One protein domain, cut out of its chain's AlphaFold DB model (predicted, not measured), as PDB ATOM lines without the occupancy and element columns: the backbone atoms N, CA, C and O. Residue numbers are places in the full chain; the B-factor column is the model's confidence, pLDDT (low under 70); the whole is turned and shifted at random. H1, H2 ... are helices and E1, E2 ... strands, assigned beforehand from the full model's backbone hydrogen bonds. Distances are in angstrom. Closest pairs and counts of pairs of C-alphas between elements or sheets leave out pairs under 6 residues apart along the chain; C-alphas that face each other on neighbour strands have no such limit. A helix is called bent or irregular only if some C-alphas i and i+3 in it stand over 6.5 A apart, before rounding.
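AT A GLANCE: This is residues 196 to 271 of the 276 residues of the protein "RPOLA_N domain-containing protein" of Nitrososphaeria archaeon (UniProt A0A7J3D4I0). This is an elongated, two-ended model: three crossed helices, H2, H3 and H4, make a head at one end, and the hairpin of E2 and E3 reaches to the other end with its loop, residues 253 to 261. Between the two ends, H1 and residues 241 to 246 of H4 graze a small sheet, in which the bent strand E3 pairs with E2 by its first part and with E1 by its last. The printed part has 76 residues, with four named helices and three named strands in the order E1, H1, H2, H3, H4, E2, E3. The sheet runs E1, E3, E2 and is mixed; the class is mixed, helices and strands. The whole is loose, with a radius of gyration of the C-alphas of 14.2 A, and spans 44 by 23 by 18 A.

HOW THE PARTS SIT: Start at E1, residues 196 to 199, an edge strand parallel to E3, residues 262 to 270; look for N 198 and O 268, 3.0 A apart, within hydrogen-bond range. H1, residues 200 to 206, only grazes the sheet; its closest C-alphas to E3 are those of Arg 200 and Gln 269, 5.4 A apart. H1 and H2, residues 208 to 217, meet only through their link. H2 touches H3, residues 222 to 230, at a steep tilt of 49 degrees, opposite ways; the closest C-alphas, of Leu 212 and Ala 225, are 5.8 A apart. H4, residues 234 to 246, touches H2 at 71 degrees, only just about perpendicular; the closest C-alphas, of Ile 211 and Phe 240, are 5.4 A apart. With residues 235 to 236 alone H4 touches H3, about perpendicular at 87 degrees; the closest C-alphas, of Trp 229 and Ala 236, are 5.7 A apart. H1 is close to H4 but not clearly touching, the C-alphas of Trp 204 and Phe 240 being 7.3 A apart. E2, residues 249 to 252, is antiparallel to E3, a hairpin; N 251 and O 263 are 2.8 A apart, within hydrogen-bond range. Every O i to N i+4 pair is within hydrogen-bond range in H1, H2 and H3, and 7 of 9 are in H4.

IN THESE COORDINATES: Find C-alpha 196 at (168.907, 162.588, 155.329), where E1 begins. H2 is 14.5 A from first to last C-alpha, and H3 is 12.3 A. From C-alpha 234 at (149.924, 151.692, 144.792), H4 runs 19.1 A. E3 runs 21.6 A, bends by 65 degrees at residue 266 and ends at C-alpha 270, (163.123, 155.188, 157.119).

THE WHOLE: The C-alphas farthest apart, of Gly 219 and Leu 257, are 45.0 A apart. The printed part has no cut and no long link. Residue 271 is the one under pLDDT 70.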
ATOM      1  N   VAL A 196     169.472 162.583 153.981       93.06
ATOM      2  CA  VAL A 196     168.907 162.588 155.329       93.06
ATOM      3  C   VAL A 196     167.841 161.516 155.463       93.06
ATOM      4  O   VAL A 196     166.906 161.439 154.670       93.06
ATOM      5  N   ALA A 197     167.948 160.704 156.505       92.75
ATOM      6  CA  ALA A 197     166.953 159.701 156.821       92.75
ATOM      7  C   ALA A 197     165.750 160.339 157.537       92.75
ATOM      8  O   ALA A 197     165.893 160.988 158.576       92.75
ATOM      9  N   VAL A 198     164.551 160.177 156.973       92.50
ATOM     10  CA  VAL A 198     163.325 160.803 157.487       92.50
ATOM     11  C   VAL A 198     162.191 159.774 157.563       92.50
ATOM     12  O   VAL A 198     162.012 158.990 156.624       92.50
ATOM     13  N   PRO A 199     161.378 159.762 158.643       92.69
ATOM     14  CA  PRO A 199     160.239 158.858 158.752       92.69
ATOM     15  C   PRO A 199     159.287 158.969 157.557       92.69
ATOM     16  O   PRO A 199     158.790 160.058 157.244       92.69
ATOM     17  N   ARG A 200     158.960 157.827 156.933       92.12
ATOM     18  CA  ARG A 200     158.095 157.772 155.739       92.12
ATOM     19  C   ARG A 200     156.764 158.505 155.928       92.12
ATOM     20  O   ARG A 200     156.317 159.194 155.018       92.12
ATOM     21  N   ASN A 201     156.138 158.397 157.102       91.19
ATOM     22  CA  ASN A 201     154.866 159.073 157.387       91.19
ATOM     23  C   ASN A 201     154.983 160.605 157.332       91.19
ATOM     24  O   ASN A 201     154.056 161.268 156.871       91.19
ATOM     25  N   MET A 202     156.114 161.163 157.773       92.62
ATOM     26  CA  MET A 202     156.350 162.606 157.723       92.62
ATOM     27  C   MET A 202     156.585 163.063 156.282       92.62
ATOM     28  O   MET A 202     155.944 164.012 155.829       92.62
ATOM     29  N   LEU A 203     157.421 162.334 155.535       93.44
ATOM     30  CA  LEU A 203     157.645 162.596 154.111       93.44
ATOM     31  C   LEU A 203     156.343 162.505 153.305       93.44
ATOM     32  O   LEU A 203     156.078 163.376 152.486       93.44
ATOM     33  N   TRP A 204     155.489 161.515 153.570       93.62
ATOM     34  CA  TRP A 204     154.204 161.352 152.878       93.62
ATOM     35  C   TRP A 204     153.309 162.596 152.972       93.62
ATOM     36  O   TRP A 204     152.688 163.004 151.987       93.62
ATOM     37  N   SER A 205     153.257 163.216 154.154       92.44
ATOM     38  CA  SER A 205     152.497 164.446 154.388       92.44
ATOM     39  C   SER A 205     153.164 165.663 153.743       92.44
ATOM     40  O   SER A 205     152.479 166.470 153.115       92.44
ATOM     41  N   MET A 206     154.494 165.780 153.841       93.31
ATOM     42  CA  MET A 206     155.252 166.888 153.243       93.31
ATOM     43  C   MET A 206     155.192 166.879 151.707       93.31
ATOM     44  O   MET A 206     155.092 167.935 151.088       93.31
ATOM     45  N   TYR A 207     155.186 165.697 151.088       94.81
ATOM     46  CA  TYR A 207     155.183 165.520 149.634       94.81
ATOM     47  C   TYR A 207     153.779 165.470 149.016       94.81
ATOM     48  O   TYR A 207     153.671 165.220 147.815       94.81
ATOM     49  N   LYS A 208     152.704 165.745 149.780       94.69
ATOM     50  CA  LYS A 208     151.304 165.666 149.309       94.69
ATOM     51  C   LYS A 208     151.128 166.251 147.904       94.69
ATOM     52  O   LYS A 208     150.623 165.576 147.014       94.69
ATOM     53  N   PHE A 209     151.571 167.485 147.675       94.38
ATOM     54  CA  PHE A 209     151.374 168.144 146.382       94.38
ATOM     55  C   PHE A 209     152.251 167.599 145.252       94.38
ATOM     56  O   PHE A 209     151.817 167.617 144.102       94.38
ATOM     57  N   HIS A 210     153.439 167.069 145.553       95.00
ATOM     58  CA  HIS A 210     154.269 166.394 144.554       95.00
ATOM     59  C   HIS A 210     153.616 165.089 144.089       95.00
ATOM     60  O   HIS A 210     153.509 164.856 142.888       95.00
ATOM     61  N   ILE A 211     153.067 164.309 145.027       95.12
ATOM     62  CA  ILE A 211     152.323 163.079 144.729       95.12
ATOM     63  C   ILE A 211     151.096 163.395 143.868       95.12
ATOM     64  O   ILE A 211     150.903 162.781 142.822       95.12
ATOM     65  N   LEU A 212     150.288 164.385 144.268       95.38
ATOM     66  CA  LEU A 212     149.098 164.784 143.507       95.38
ATOM     67  C   LEU A 212     149.450 165.270 142.096       95.38
ATOM     68  O   LEU A 212     148.732 164.958 141.150       95.38
ATOM     69  N   ARG A 213     150.563 165.997 141.937       94.94
ATOM     70  CA  ARG A 213     151.047 166.446 140.627       94.94
ATOM     71  C   ARG A 213     151.428 165.271 139.727       94.94
ATOM     72  O   ARG A 213     151.085 165.288 138.550       94.94
ATOM     73  N   GLU A 214     152.141 164.279 140.252       94.19
ATOM     74  CA  GLU A 214     152.523 163.091 139.481       94.19
ATOM     75  C   GLU A 214     151.303 162.228 139.121       94.19
ATOM     76  O   GLU A 214     151.194 161.772 137.988       94.19
ATOM     77  N   LEU A 215     150.331 162.080 140.026       94.50
ATOM     78  CA  LEU A 215     149.070 161.393 139.723       94.50
ATOM     79  C   LEU A 215     148.266 162.117 138.637       94.50
ATOM     80  O   LEU A 215     147.752 161.471 137.726       94.50
ATOM     81  N   ALA A 216     148.203 163.449 138.683       94.81
ATOM     82  CA  ALA A 216     147.534 164.235 137.651       94.81
ATOM     83  C   ALA A 216     148.186 164.049 136.268       94.81
ATOM     84  O   ALA A 216     147.480 163.915 135.271       94.81
ATOM     85  N   LYS A 217     149.524 163.960 136.195       93.44
ATOM     86  CA  LYS A 217     150.237 163.636 134.942       93.44
ATOM     87  C   LYS A 217     149.895 162.245 134.409       93.44
ATOM     88  O   LYS A 217     149.874 162.053 133.200       93.44
ATOM     89  N   SER A 218     149.614 161.301 135.300       90.44
ATOM     90  CA  SER A 218     149.172 159.944 134.958       90.44
ATOM     91  C   SER A 218     147.675 159.857 134.616       90.44
ATOM     92  O   SER A 218     147.159 158.755 134.461       90.44
ATOM     93  N   GLY A 219     146.969 160.991 134.509       92.94
ATOM     94  CA  GLY A 219     145.567 161.056 134.085       92.94
ATOM     95  C   GLY A 219     144.533 160.991 135.214       92.94
ATOM     96  O   GLY A 219     143.344 160.868 134.932       92.94
ATOM     97  N   TYR A 220     144.941 161.077 136.486       93.69
ATOM     98  CA  TYR A 220     143.994 161.120 137.604       93.69
ATOM     99  C   TYR A 220     143.360 162.509 137.741       93.69
ATOM    100  O   TYR A 220     144.065 163.517 137.794       93.69
ATOM    101  N   ASP A 221     142.036 162.558 137.903       94.50
ATOM    102  CA  ASP A 221     141.348 163.774 138.349       94.50
ATOM    103  C   ASP A 221     141.730 164.138 139.801       94.50
ATOM    104  O   ASP A 221     142.151 163.285 140.588       94.50
ATOM    105  N   ARG A 222     141.560 165.409 140.185       91.88
ATOM    106  CA  ARG A 222     141.937 165.947 141.499       91.88
ATOM    107  C   ARG A 222     141.299 165.189 142.664       91.88
ATOM    108  O   ARG A 222     141.994 164.902 143.639       91.88
ATOM    109  N   LEU A 223     140.005 164.871 142.583       94.25
ATOM    110  CA  LEU A 223     139.287 164.170 143.657       94.25
ATOM    111  C   LEU A 223     139.815 162.740 143.822       94.25
ATOM    112  O   LEU A 223     140.102 162.294 144.935       94.25
ATOM    113  N   SER A 224     140.008 162.055 142.696       93.44
ATOM    114  CA  SER A 224     140.553 160.698 142.633       93.44
ATOM    115  C   SER A 224     142.000 160.643 143.124       93.44
ATOM    116  O   SER A 224     142.351 159.744 143.885       93.44
ATOM    117  N   ALA A 225     142.832 161.625 142.764       94.00
ATOM    118  CA  ALA A 225     144.205 161.748 143.245       94.00
ATOM    119  C   ALA A 225     144.259 162.008 144.761       94.00
ATOM    120  O   ALA A 225     145.080 161.418 145.464       94.00
ATOM    121  N   GLU A 226     143.366 162.849 145.295       94.44
ATOM    122  CA  GLU A 226     143.299 163.107 146.737       94.44
ATOM    123  C   GLU A 226     142.833 161.879 147.527       94.44
ATOM    124  O   GLU A 226     143.390 161.590 148.589       94.44
ATOM    125  N   LYS A 227     141.877 161.113 146.992       95.44
ATOM    126  CA  LYS A 227     141.475 159.819 147.556       95.44
ATOM    127  C   LYS A 227     142.633 158.813 147.524       95.44
ATOM    128  O   LYS A 227     142.979 158.255 148.560       95.44
ATOM    129  N   ALA A 228     143.303 158.682 146.380       93.50
ATOM    130  CA  ALA A 228     144.459 157.807 146.185       93.50
ATOM    131  C   ALA A 228     145.631 158.126 147.135       93.50
ATOM    132  O   ALA A 228     146.303 157.204 147.608       93.50
ATOM    133  N   TRP A 229     145.865 159.411 147.437       95.25
ATOM    134  CA  TRP A 229     146.850 159.862 148.428       95.25
ATOM    135  C   TRP A 229     146.422 159.544 149.870       95.25
ATOM    136  O   TRP A 229     147.247 159.085 150.663       95.25
ATOM    137  N   LYS A 230     145.146 159.747 150.224       94.56
ATOM    138  CA  LYS A 230     144.627 159.400 151.561       94.56
ATOM    139  C   LYS A 230     144.712 157.896 151.827       94.56
ATOM    140  O   LYS A 230     145.144 157.495 152.902       94.56
ATOM    141  N   GLU A 231     144.356 157.083 150.838       94.38
ATOM    142  CA  GLU A 231     144.323 155.616 150.926       94.38
ATOM    143  C   GLU A 231     145.699 154.957 150.739       94.38
ATOM    144  O   GLU A 231     145.816 153.744 150.879       94.38
ATOM    145  N   ARG A 232     146.752 155.731 150.432       93.56
ATOM    146  CA  ARG A 232     148.102 155.215 150.121       93.56
ATOM    147  C   ARG A 232     148.096 154.133 149.036       93.56
ATOM    148  O   ARG A 232     148.827 153.149 149.118       93.56
ATOM    149  N   SER A 233     147.274 154.337 148.011       93.31
ATOM    150  CA  SER A 233     147.170 153.424 146.868       93.31
ATOM    151  C   SER A 233     148.524 153.192 146.179       93.31
ATOM    152  O   SER A 233     149.400 154.062 146.199       93.31
ATOM    153  N   THR A 234     148.687 152.047 145.509       94.00
ATOM    154  CA  THR A 234     149.924 151.692 144.792       94.00
ATOM    155  C   THR A 234     150.412 152.793 143.838       94.00
ATOM    156  O   THR A 234     151.582 153.165 143.938       94.00
ATOM    157  N   PRO A 235     149.558 153.413 142.992       92.75
ATOM    158  CA  PRO A 235     149.984 154.511 142.119       92.75
ATOM    159  C   PRO A 235     150.512 155.728 142.891       92.75
ATOM    160  O   PRO A 235     151.490 156.349 142.476       92.75
ATOM    161  N   ALA A 236     149.907 156.054 144.039       92.94
ATOM    162  CA  ALA A 236     150.350 157.161 144.884       92.94
ATOM    163  C   ALA A 236     151.704 156.866 145.549       92.94
ATOM    164  O   ALA A 236     152.538 157.763 145.672       92.94
ATOM    165  N   VAL A 237     151.951 155.614 145.945       94.12
ATOM    166  CA  VAL A 237     153.246 155.180 146.495       94.12
ATOM    167  C   VAL A 237     154.340 155.225 145.430       94.12
ATOM    168  O   VAL A 237     155.429 155.726 145.704       94.12
ATOM    169  N   THR A 238     154.053 154.789 144.203       93.44
ATOM    170  CA  THR A 238     154.997 154.903 143.080       93.44
ATOM    171  C   THR A 238     155.315 156.366 142.765       93.44
ATOM    172  O   THR A 238     156.483 156.732 142.635       93.44
ATOM    173  N   ALA A 239     154.293 157.228 142.721       94.00
ATOM    174  CA  ALA A 239     154.458 158.670 142.543       94.00
ATOM    175  C   ALA A 239     155.292 159.312 143.666       94.00
ATOM    176  O   ALA A 239     156.138 160.171 143.405       94.00
ATOM    177  N   PHE A 240     155.092 158.881 144.913       94.88
ATOM    178  CA  PHE A 240     155.892 159.313 146.055       94.88
ATOM    179  C   PHE A 240     157.357 158.897 145.919       94.88
ATOM    180  O   PHE A 240     158.227 159.755 146.039       94.88
ATOM    181  N   ASN A 241     157.633 157.627 145.605       92.75
ATOM    182  CA  ASN A 241     159.000 157.130 145.423       92.75
ATOM    183  C   ASN A 241     159.739 157.906 144.324       92.75
ATOM    184  O   ASN A 241     160.861 158.348 144.531       92.75
ATOM    185  N   ARG A 242     159.072 158.200 143.203       91.88
ATOM    186  CA  ARG A 242     159.648 159.051 142.154       91.88
ATOM    187  C   ARG A 242     159.882 160.493 142.620       91.88
ATOM    188  O   ARG A 242     160.848 161.137 142.215       91.88
ATOM    189  N   SER A 243     158.986 161.034 143.443       93.31
ATOM    190  CA  SER A 243     159.082 162.422 143.912       93.31
ATOM    191  C   SER A 243     160.250 162.636 144.877       93.31
ATOM    192  O   SER A 243     160.890 163.684 144.814       93.31
ATOM    193  N   ILE A 244     160.539 161.664 145.750       93.31
ATOM    194  CA  ILE A 244     161.612 161.794 146.747       93.31
ATOM    195  C   ILE A 244     163.014 161.808 146.127       93.31
ATOM    196  O   ILE A 244     163.899 162.467 146.658       93.31
ATOM    197  N   GLU A 245     163.202 161.138 144.988       90.81
ATOM    198  CA  GLU A 245     164.486 161.085 144.278       90.81
ATOM    199  C   GLU A 245     164.830 162.429 143.624       90.81
ATOM    200  O   GLU A 245     165.996 162.779 143.481       90.81
ATOM    201  N   ASN A 246     163.810 163.199 143.234       91.19
ATOM    202  CA  ASN A 246     163.984 164.400 142.415       91.19
ATOM    203  C   ASN A 246     163.880 165.710 143.204       91.19
ATOM    204  O   ASN A 246     164.361 166.744 142.743       91.19
ATOM    205  N   VAL A 247     163.215 165.706 144.361       93.88
ATOM    206  CA  VAL A 247     162.935 166.927 145.125       93.88
ATOM    207  C   VAL A 247     163.622 166.838 146.486       93.88
ATOM    208  O   VAL A 247     163.219 165.994 147.286       93.88
ATOM    209  N   PRO A 248     164.618 167.693 146.786       95.25
ATOM    210  CA  PRO A 248     165.250 167.726 148.099       95.25
ATOM    211  C   PRO A 248     164.344 168.397 149.140       95.25
ATOM    212  O   PRO A 248     163.467 169.198 148.811       95.25
ATOM    213  N   ILE A 249     164.602 168.113 150.416       94.62
ATOM    214  CA  ILE A 249     163.980 168.808 151.544       94.62
ATOM    215  C   ILE A 249     164.930 169.838 152.142       94.62
ATOM    216  O   ILE A 249     166.149 169.691 152.075       94.62
ATOM    217  N   ILE A 250     164.362 170.867 152.770       95.12
ATOM    218  CA  ILE A 250     165.114 171.849 153.550       95.12
ATOM    219  C   ILE A 250     165.072 171.444 155.022       95.12
ATOM    220  O   ILE A 250     164.000 171.272 155.603       95.12
ATOM    221  N   MET A 251     166.246 171.338 155.629       93.50
ATOM    222  CA  MET A 251     166.440 171.076 157.048       93.50
ATOM    223  C   MET A 251     166.842 172.358 157.766       93.50
ATOM    224  O   MET A 251     167.535 173.205 157.208       93.50
ATOM    225  N   ASN A 252     166.430 172.490 159.023       94.69
ATOM    226  CA  ASN A 252     166.842 173.588 159.887       94.69
ATOM    227  C   ASN A 252     167.018 173.087 161.323       94.69
ATOM    228  O   ASN A 252     166.160 172.363 161.834       94.69
ATOM    229  N   ARG A 253     168.084 173.530 161.997       91.94
ATOM    230  CA  ARG A 253     168.290 173.320 163.435       91.94
ATOM    231  C   ARG A 253     168.330 174.665 164.149       91.94
ATOM    232  O   ARG A 253     169.221 175.479 163.913       91.94
ATOM    233  N   ALA A 254     167.369 174.874 165.045       90.25
ATOM    234  CA  ALA A 254     167.349 176.053 165.899       90.25
ATOM    235  C   ALA A 254     168.463 175.975 166.969       90.25
ATOM    236  O   ALA A 254     168.704 174.884 167.495       90.25
ATOM    237  N   PRO A 255     169.101 177.104 167.337       93.06
ATOM    238  CA  PRO A 255     168.922 178.447 166.773       93.06
ATOM    239  C   PRO A 255     169.601 178.615 165.401       93.06
ATOM    240  O   PRO A 255     170.735 178.191 165.197       93.06
ATOM    241  N   THR A 256     168.915 179.274 164.462       91.50
ATOM    242  CA  THR A 256     169.440 179.565 163.117       91.50
ATOM    243  C   THR A 256     170.299 180.831 163.166       91.50
ATOM    244  O   THR A 256     169.790 181.935 162.990       91.50
ATOM    245  N   LEU A 257     171.591 180.677 163.468       93.69
ATOM    246  CA  LEU A 257     172.526 181.807 163.602       93.69
ATOM    247  C   LEU A 257     173.116 182.246 162.259       93.69
ATOM    248  O   LEU A 257     173.317 183.434 162.024       93.69
ATOM    249  N   MET A 258     173.406 181.282 161.386       94.88
ATOM    250  CA  MET A 258     174.044 181.508 160.094       94.88
ATOM    251  C   MET A 258     173.240 180.847 158.980       94.88
ATOM    252  O   MET A 258     172.427 179.952 159.214       94.88
ATOM    253  N   LYS A 259     173.509 181.257 157.737       91.62
ATOM    254  CA  LYS A 259     172.873 180.677 156.545       91.62
ATOM    255  C   LYS A 259     173.078 179.157 156.454       91.62
ATOM    256  O   LYS A 259     172.181 178.460 156.003       91.62
ATOM    257  N   SER A 260     174.218 178.646 156.921       89.25
ATOM    258  CA  SER A 260     174.565 177.217 156.910       89.25
ATOM    259  C   SER A 260     173.731 176.348 157.858       89.25
ATOM    260  O   SER A 260     173.737 175.135 157.703       89.25
ATOM    261  N   ASN A 261     172.990 176.926 158.812       91.38
ATOM    262  CA  ASN A 261     172.055 176.168 159.654       91.38
ATOM    263  C   ASN A 261     170.833 175.659 158.876       91.38
ATOM    264  O   ASN A 261     170.110 174.797 159.380       91.38
ATOM    265  N   VAL A 262     170.587 176.218 157.685       94.50
ATOM    266  CA  VAL A 262     169.533 175.795 156.770       94.50
ATOM    267  C   VAL A 262     170.189 175.142 155.562       94.50
ATOM    268  O   VAL A 262     170.864 175.807 154.778       94.50
ATOM    269  N   THR A 263     169.995 173.837 155.409       94.19
ATOM    270  CA  THR A 263     170.617 173.045 154.340       94.19
ATOM    271  C   THR A 263     169.575 172.245 153.580       94.19
ATOM    272  O   THR A 263     168.503 171.946 154.103       94.19
ATOM    273  N   ALA A 264     169.878 171.921 152.326       95.31
ATOM    274  CA  ALA A 264     169.054 171.039 151.513       95.31
ATOM    275  C   ALA A 264     169.694 169.648 151.449       95.31
ATOM    276  O   ALA A 264     170.909 169.545 151.287       95.31
ATOM    277  N   ALA A 265     168.880 168.603 151.562       94.31
ATOM    278  CA  ALA A 265     169.315 167.214 151.445       94.31
ATOM    279  C   ALA A 265     168.217 166.364 150.794       94.31
ATOM    280  O   ALA A 265     167.028 166.679 150.893       94.31
ATOM    281  N   PHE A 266     168.608 165.284 150.124       94.94
ATOM    282  CA  PHE A 266     167.679 164.310 149.562       94.94
ATOM    283  C   PHE A 266     167.199 163.350 150.656       94.94
ATOM    284  O   PHE A 266     168.021 162.799 151.396       94.94
ATOM    285  N   PRO A 267     165.880 163.149 150.810       94.38
ATOM    286  CA  PRO A 267     165.375 162.288 151.862       94.38
ATOM    287  C   PRO A 267     165.506 160.805 151.499       94.38
ATOM    288  O   PRO A 267     165.030 160.358 150.457       94.38
ATOM    289  N   VAL A 268     166.053 160.024 152.425       91.69
ATOM    290  CA  VAL A 268     166.019 158.561 152.419       91.69
ATOM    291  C   VAL A 268     164.901 158.105 153.349       91.69
ATOM    292  O   VAL A 268     164.723 158.621 154.455       91.69
ATOM    293  N   GLN A 269     164.093 157.154 152.889       88.81
ATOM    294  CA  GLN A 269     162.930 156.702 153.645       88.81
ATOM    295  C   GLN A 269     163.358 155.758 154.766       88.81
ATOM    296  O   GLN A 269     163.823 154.653 154.502       88.81
ATOM    297  N   LEU A 270     163.095 156.142 156.014       82.50
ATOM    298  CA  LEU A 270     163.123 155.188 157.119       82.50
ATOM    299  C   LEU A 270     161.809 154.409 157.125       82.50
ATOM    300  O   LEU A 270     160.733 154.988 157.346       82.50
ATOM    301  N   MET A 271     161.885 153.099 156.875       68.81
ATOM    302  CA  MET A 271     160.822 152.197 157.312       68.81
ATOM    303  C   MET A 271     160.813 152.212 158.837       68.81
ATOM    304  O   MET A 271     161.871 152.297 159.456       68.81
TER     305      MET A 271